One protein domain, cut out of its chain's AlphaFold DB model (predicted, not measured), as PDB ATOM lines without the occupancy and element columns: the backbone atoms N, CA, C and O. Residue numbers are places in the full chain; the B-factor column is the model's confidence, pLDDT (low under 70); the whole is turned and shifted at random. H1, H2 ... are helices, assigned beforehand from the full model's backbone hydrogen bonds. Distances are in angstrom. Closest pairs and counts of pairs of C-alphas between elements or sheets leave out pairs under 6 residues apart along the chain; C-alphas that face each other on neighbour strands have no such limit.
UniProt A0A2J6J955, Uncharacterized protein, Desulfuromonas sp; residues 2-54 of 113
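What this domain is: This is residues 2 to 54 of the 113 residues of an uncharacterized protein of Desulfuromonas sp (UniProt A0A2J6J955). Two long helices make a wide V: H1 runs in as the longer arm, a short loop turns the chain, and H2 runs out as the other arm, with the last part of H1 packed on the first half of H2. Away from this meeting place both arms stick out free, H1 with residues 2 to 21 and H2 with residues 47 to 53. The printed part has 53 residues with two named helices, H1 then H2, and no named strand; its class is all helix. It is only just extended, close to loose, with a radius of gyration of the C-alphas of 15.1 A, and its outline is flat, spanning 46 by 30 by 14 A.

How they stand to each other: Start at H1, residues 2 to 27, and go on to H2, residues 36 to 53. The two touch, and their closest C-alphas are those of Leu 25 and Gln 39, 6.3 A apart. H1 touches H2 with residues 25 to 26 alone, and H2 touches H1 with residues 39 to 43 alone. Their lines stand at a steep tilt of 65 degrees, and they run opposite ways. Their centres are 20.8 A apart. In H1 and H2 every O i to N i+4 pair is within hydrogen-bond range.

Where its parts are: Find C-alpha 2 at (-32.934, 34.619, -40.122); from there H1 runs 36.7 A to C-alpha 27 at (-11.563, 51.249, -15.296). After the link, find C-alpha 36 at (-14.522, 47.966, -3.224), where H2 begins; it runs 26.2 A to C-alpha 53 at (-3.275, 31.215, -19.874).

The domain as a whole: The two C-alphas farthest apart are those of Phe 2 and Pro 33, 46.7 A. The link from H1 to H2 is short, with 8 residues, and residues 31 to 37 stand free. The printed part has no cut. The mean pLDDT of the printed part is 90.7, and no printed residue is under 70.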
ATOM      1  N   PHE A   2     -32.605  33.487 -41.020       71.56
ATOM      2  CA  PHE A   2     -32.934  34.619 -40.122       71.56
ATOM      3  C   PHE A   2     -32.998  34.289 -38.618       71.56
ATOM      4  O   PHE A   2     -32.623  35.113 -37.791       71.56
ATOM      5  N   ARG A   3     -33.427  33.075 -38.240       80.56
ATOM      6  CA  ARG A   3     -33.445  32.640 -36.829       80.56
ATOM      7  C   ARG A   3     -32.036  32.492 -36.244       80.56
ATOM      8  O   ARG A   3     -31.811  32.917 -35.118       80.56
ATOM      9  N   LEU A   4     -31.109  31.943 -37.034       88.38
ATOM     10  CA  LEU A   4     -29.702  31.808 -36.655       88.38
ATOM     11  C   LEU A   4     -29.021  33.176 -36.607       88.38
ATOM     12  O   LEU A   4     -28.327  33.467 -35.647       88.38
ATOM     13  N   ALA A   5     -29.283  34.036 -37.597       90.06
ATOM     14  CA  ALA A   5     -28.758  35.399 -37.629       90.06
ATOM     15  C   ALA A   5     -29.226  36.220 -36.417       90.06
ATOM     16  O   ALA A   5     -28.429  36.912 -35.795       90.06
ATOM     17  N   ARG A   6     -30.500  36.088 -36.025       92.81
ATOM     18  CA  ARG A   6     -31.033  36.722 -34.813       92.81
ATOM     19  C   ARG A   6     -30.365  36.195 -33.540       92.81
ATOM     20  O   ARG A   6     -30.095  36.980 -32.642       92.81
ATOM     21  N   TRP A   7     -30.104  34.891 -33.457       95.25
ATOM     22  CA  TRP A   7     -29.403  34.300 -32.314       95.25
ATOM     23  C   TRP A   7     -27.938  34.753 -32.246       95.25
ATOM     24  O   TRP A   7     -27.481  35.163 -31.187       95.25
ATOM     25  N   LEU A   8     -27.240  34.781 -33.387       94.56
ATOM     26  CA  LEU A   8     -25.883  35.322 -33.511       94.56
ATOM     27  C   LEU A   8     -25.816  36.797 -33.115       94.56
ATOM     28  O   LEU A   8     -24.918  37.185 -32.378       94.56
ATOM     29  N   LEU A   9     -26.782  37.606 -33.554       95.69
ATOM     30  CA  LEU A   9     -26.875  39.010 -33.165       95.69
ATOM     31  C   LEU A   9     -27.012  39.152 -31.642       95.69
ATOM     32  O   LEU A   9     -26.290  39.934 -31.034       95.69
ATOM     33  N   TRP A  10     -27.891  38.361 -31.019       96.44
ATOM     34  CA  TRP A  10     -28.044  38.342 -29.562       96.44
ATOM     35  C   TRP A  10     -26.787  37.863 -28.832       96.44
ATOM     36  O   TRP A  10     -26.463  38.397 -27.774       96.44
ATOM     37  N   LEU A  11     -26.054  36.903 -29.398       96.12
ATOM     38  CA  LEU A  11     -24.781  36.436 -28.853       96.12
ATOM     39  C   LEU A  11     -23.736  37.555 -28.886       96.12
ATOM     40  O   LEU A  11     -23.117  37.835 -27.864       96.12
ATOM     41  N   VAL A  12     -23.583  38.240 -30.022       96.75
ATOM     42  CA  VAL A  12     -22.655  39.373 -30.150       96.75
ATOM     43  C   VAL A  12     -23.020  40.483 -29.167       96.75
ATOM     44  O   VAL A  12     -22.150  40.964 -28.450       96.75
ATOM     45  N   ILE A  13     -24.303  40.844 -29.069       97.06
ATOM     46  CA  ILE A  13     -24.782  41.834 -28.093       97.06
ATOM     47  C   ILE A  13     -24.436  41.400 -26.663       97.06
ATOM     48  O   ILE A  13     -23.935  42.207 -25.886       97.06
ATOM     49  N   SER A  14     -24.651  40.128 -26.323       96.88
ATOM     50  CA  SER A  14     -24.303  39.581 -25.008       96.88
ATOM     51  C   SER A  14     -22.805  39.708 -24.716       96.88
ATOM     52  O   SER A  14     -22.426  40.207 -23.659       96.88
ATOM     53  N   ILE A  15     -21.943  39.353 -25.676       97.12
ATOM     54  CA  ILE A  15     -20.488  39.508 -25.538       97.12
ATOM     55  C   ILE A  15     -20.111  40.976 -25.321       97.12
ATOM     56  O   ILE A  15     -19.283  41.267 -24.462       97.12
ATOM     57  N   VAL A  16     -20.723  41.903 -26.060       97.19
ATOM     58  CA  VAL A  16     -20.467  43.344 -25.908       97.19
ATOM     59  C   VAL A  16     -20.865  43.826 -24.513       97.19
ATOM     60  O   VAL A  16     -20.108  44.564 -23.890       97.19
ATOM     61  N   ILE A  17     -22.014  43.382 -23.994       96.75
ATOM     62  CA  ILE A  17     -22.469  43.725 -22.639       96.75
ATOM     63  C   ILE A  17     -21.499  43.177 -21.587       96.75
ATOM     64  O   ILE A  17     -21.082  43.918 -20.698       96.75
ATOM     65  N   ILE A  18     -21.101  41.907 -21.705       96.00
ATOM     66  CA  ILE A  18     -20.155  41.265 -20.781       96.00
ATOM     67  C   ILE A  18     -18.799  41.975 -20.828       96.00
ATOM     68  O   ILE A  18     -18.245  42.308 -19.783       96.00
ATOM     69  N   GLY A  19     -18.286  42.264 -22.025       94.81
ATOM     70  CA  GLY A  19     -17.039  43.003 -22.205       94.81
ATOM     71  C   GLY A  19     -17.120  44.423 -21.647       94.81
ATOM     72  O   GLY A  19     -16.178  44.893 -21.015       94.81
ATOM     73  N   GLY A  20     -18.260  45.096 -21.807       94.31
ATOM     74  CA  GLY A  20     -18.513  46.399 -21.197       94.31
ATOM     75  C   GLY A  20     -18.482  46.344 -19.668       94.31
ATOM     76  O   GLY A  20     -17.844  47.190 -19.045       94.31
ATOM     77  N   ALA A  21     -19.106  45.329 -19.066       91.81
ATOM     78  CA  ALA A  21     -19.072  45.112 -17.621       91.81
ATOM     79  C   ALA A  21     -17.651  44.796 -17.112       91.81
ATOM     80  O   ALA A  21     -17.226  45.378 -16.114       91.81
ATOM     81  N   ASP A  22     -16.891  43.957 -17.828       91.69
ATOM     82  CA  ASP A  22     -15.471  43.690 -17.540       91.69
ATOM     83  C   ASP A  22     -14.653  44.989 -17.553       91.69
ATOM     84  O   ASP A  22     -13.937  45.289 -16.598       91.69
ATOM     85  N   GLN A  23     -14.806  45.811 -18.597       92.94
ATOM     86  CA  GLN A  23     -14.105  47.093 -18.693       92.94
ATOM     87  C   GLN A  23     -14.529  48.076 -17.599       92.94
ATOM     88  O   GLN A  23     -13.677  48.803 -17.086       92.94
ATOM     89  N   ALA A  24     -15.809  48.103 -17.224       91.88
ATOM     90  CA  ALA A  24     -16.299  48.945 -16.138       91.88
ATOM     91  C   ALA A  24     -15.646  48.563 -14.803       91.88
ATOM     92  O   ALA A  24     -15.145  49.441 -14.105       91.88
ATOM     93  N   LEU A  25     -15.555  47.266 -14.492       91.19
ATOM     94  CA  LEU A  25     -14.915  46.774 -13.269       91.19
ATOM     95  C   LEU A  25     -13.416  47.088 -13.198       91.19
ATOM     96  O   LEU A  25     -12.889  47.252 -12.103       91.19
ATOM     97  N   ILE A  26     -12.726  47.198 -14.334       91.19
ATOM     98  CA  ILE A  26     -11.292  47.527 -14.368       91.19
ATOM     99  C   ILE A  26     -11.058  49.040 -14.315       91.19
ATOM    100  O   ILE A  26     -10.142  49.503 -13.640       91.19
ATOM    101  N   ARG A  27     -11.845  49.823 -15.063       89.94
ATOM    102  CA  ARG A  27     -11.563  51.249 -15.296       89.94
ATOM    103  C   ARG A  27     -12.290  52.190 -14.345       89.94
ATOM    104  O   ARG A  27     -11.811  53.301 -14.142       89.94
ATOM    105  N   MET A  28     -13.445  51.798 -13.809       89.19
ATOM    106  CA  MET A  28     -14.235  52.654 -12.924       89.19
ATOM    107  C   MET A  28     -13.973  52.274 -11.467       89.19
ATOM    108  O   MET A  28     -14.499  51.257 -11.018       89.19
ATOM    109  N   PRO A  29     -13.189  53.050 -10.702       83.19
ATOM    110  CA  PRO A  29     -12.984  52.764  -9.289       83.19
ATOM    111  C   PRO A  29     -14.314  52.890  -8.543       83.19
ATOM    112  O   PRO A  29     -14.959  53.940  -8.562       83.19
ATOM    113  N   ILE A  30     -14.740  51.813  -7.887       86.31
ATOM    114  CA  ILE A  30     -15.974  51.809  -7.118       86.31
ATOM    115  C   ILE A  30     -15.719  52.545  -5.803       86.31
ATOM    116  O   ILE A  30     -15.058  52.044  -4.898       86.31
ATOM    117  N   THR A  31     -16.266  53.753  -5.696       81.94
ATOM    118  CA  THR A  31     -16.079  54.628  -4.527       81.94
ATOM    119  C   THR A  31     -16.853  54.149  -3.297       81.94
ATOM    120  O   THR A  31     -16.560  54.577  -2.183       81.94
ATOM    121  N   VAL A  32     -17.843  53.262  -3.462       87.81
ATOM    122  CA  VAL A  32     -18.625  52.758  -2.328       87.81
ATOM    123  C   VAL A  32     -17.836  51.681  -1.557       87.81
ATOM    124  O   VAL A  32     -17.509  50.636  -2.130       87.81
ATOM    125  N   PRO A  33     -17.558  51.876  -0.249       81.50
ATOM    126  CA  PRO A  33     -16.673  50.993   0.521       81.50
ATOM    127  C   PRO A  33     -17.120  49.530   0.560       81.50
ATOM    128  O   PRO A  33     -16.294  48.630   0.621       81.50
ATOM    129  N   VAL A  34     -18.430  49.282   0.486       89.94
ATOM    130  CA  VAL A  34     -19.007  47.931   0.535       89.94
ATOM    131  C   VAL A  34     -18.737  47.108  -0.732       89.94
ATOM    132  O   VAL A  34     -18.693  45.885  -0.663       89.94
ATOM    133  N   LEU A  35     -18.522  47.755  -1.883       88.62
ATOM    134  CA  LEU A  35     -18.274  47.067  -3.159       88.62
ATOM    135  C   LEU A  35     -16.801  47.106  -3.589       88.62
ATOM    136  O   LEU A  35     -16.416  46.359  -4.485       88.62
ATOM    137  N   SER A  36     -15.966  47.929  -2.951       87.69
ATOM    138  CA  SER A  36     -14.522  47.966  -3.224       87.69
ATOM    139  C   SER A  36     -13.838  46.591  -3.058       87.69
ATOM    140  O   SER A  36     -13.087  46.204  -3.956       87.69
ATOM    141  N   PRO A  37     -14.141  45.777  -2.019       91.94
ATOM    142  CA  PRO A  37     -13.580  44.428  -1.902       91.94
ATOM    143  C   PRO A  37     -13.931  43.514  -3.081       91.94
ATOM    144  O   PRO A  37     -13.090  42.738  -3.526       91.94
ATOM    145  N   LEU A  38     -15.150  43.630  -3.619       91.75
ATOM    146  CA  LEU A  38     -15.598  42.845  -4.771       91.75
ATOM    147  C   LEU A  38     -14.819  43.217  -6.037       91.75
ATOM    148  O   LEU A  38     -14.403  42.335  -6.786       91.75
ATOM    149  N   GLN A  39     -14.595  44.512  -6.260       93.31
ATOM    150  CA  GLN A  39     -13.785  44.987  -7.379       93.31
ATOM    151  C   GLN A  39     -12.335  44.508  -7.270       93.31
ATOM    152  O   GLN A  39     -11.785  44.000  -8.244       93.31
ATOM    153  N   ASN A  40     -11.736  44.620  -6.083       92.44
ATOM    154  CA  ASN A  40     -10.364  44.172  -5.847       92.44
ATOM    155  C   ASN A  40     -10.218  42.666  -6.090       92.44
ATOM    156  O   ASN A  40      -9.290  42.238  -6.773       92.44
ATOM    157  N   PHE A  41     -11.174  41.874  -5.595       93.69
ATOM    158  CA  PHE A  41     -11.234  40.441  -5.864       93.69
ATOM    159  C   PHE A  41     -11.347  40.145  -7.364       93.69
ATOM    160  O   PHE A  41     -10.612  39.306  -7.877       93.69
ATOM    161  N   TYR A  42     -12.234  40.844  -8.082       93.69
ATOM    162  CA  TYR A  42     -12.417  40.648  -9.521       93.69
ATOM    163  C   TYR A  42     -11.133  40.917 -10.316       93.69
ATOM    164  O   TYR A  42     -10.759  40.117 -11.175       93.69
ATOM    165  N   ILE A  43     -10.450  42.027 -10.021       93.06
ATOM    166  CA  ILE A  43      -9.213  42.419 -10.703       93.06
ATOM    167  C   ILE A  43      -8.108  41.379 -10.460       93.06
ATOM    168  O   ILE A  43      -7.465  40.951 -11.422       93.06
ATOM    169  N   ASP A  44      -7.923  40.930  -9.211       93.69
ATOM    170  CA  ASP A  44      -6.931  39.901  -8.859       93.69
ATOM    171  C   ASP A  44      -7.250  38.553  -9.523       93.69
ATOM    172  O   ASP A  44      -6.396  37.968 -10.195       93.69
ATOM    173  N   PHE A  45      -8.500  38.090  -9.427       93.56
ATOM    174  CA  PHE A  45      -8.950  36.847 -10.052       93.56
ATOM    175  C   PHE A  45      -8.709  36.850 -11.564       93.56
ATOM    176  O   PHE A  45      -8.136  35.906 -12.109       93.56
ATOM    177  N   ARG A  46      -9.112  37.927 -12.245       91.88
ATOM    178  CA  ARG A  46      -8.919  38.086 -13.687       91.88
ATOM    179  C   ARG A  46      -7.436  38.067 -14.050       91.88
ATOM    180  O   ARG A  46      -7.062  37.395 -15.008       91.88
ATOM    181  N   GLY A  47      -6.601  38.785 -13.298       90.19
ATOM    182  CA  GLY A  47      -5.150  38.799 -13.490       90.19
ATOM    183  C   GLY A  47      -4.549  37.398 -13.409       90.19
ATOM    184  O   GLY A  47      -3.821  36.995 -14.312       90.19
ATOM    185  N   ARG A  48      -4.930  36.616 -12.392       91.00
ATOM    186  CA  ARG A  48      -4.492  35.220 -12.235       91.00
ATOM    187  C   ARG A  48      -5.011  34.319 -13.348       91.00
ATOM    188  O   ARG A  48      -4.253  33.510 -13.864       91.00
ATOM    189  N   LEU A  49      -6.274  34.467 -13.746       90.25
ATOM    190  CA  LEU A  49      -6.862  33.675 -14.825       90.25
ATOM    191  C   LEU A  49      -6.107  33.885 -16.142       90.25
ATOM    192  O   LEU A  49      -5.785  32.914 -16.820       90.25
ATOM    193  N   PHE A  50      -5.772  35.134 -16.477       89.25
ATOM    194  CA  PHE A  50      -4.938  35.414 -17.644       89.25
ATOM    195  C   PHE A  50      -3.486  34.994 -17.440       89.25
ATOM    196  O   PHE A  50      -2.905  34.506 -18.394       89.25
ATOM    197  N   GLY A  51      -2.921  35.095 -16.236       86.00
ATOM    198  CA  GLY A  51      -1.574  34.594 -15.931       86.00
ATOM    199  C   GLY A  51      -1.438  33.068 -16.024       86.00
ATOM    200  O   GLY A  51      -0.358  32.565 -16.300       86.00
ATOM    201  N   LEU A  52      -2.530  32.312 -15.859       86.56
ATOM    202  CA  LEU A  52      -2.550  30.861 -16.100       86.56
ATOM    203  C   LEU A  52      -2.584  30.511 -17.596       86.56
ATOM    204  O   LEU A  52      -2.162  29.424 -17.982       86.56
ATOM    205  N   ILE A  53      -3.121  31.409 -18.424       84.62
ATOM    206  CA  ILE A  53      -3.275  31.215 -19.874       84.62
ATOM    207  C   ILE A  53      -2.084  31.818 -20.634       84.62
ATOM    208  O   ILE A  53      -1.656  31.282 -21.653       84.62
ATOM    209  N   ALA A  54      -1.550  32.934 -20.143       74.44
ATOM    210  CA  ALA A  54      -0.369  33.601 -20.650       74.44
ATOM    211  C   ALA A  54       0.853  32.994 -19.961       74.44
ATOM    212  O   ALA A  54       1.178  33.333 -18.829       74.44
TER     213      ALA A  54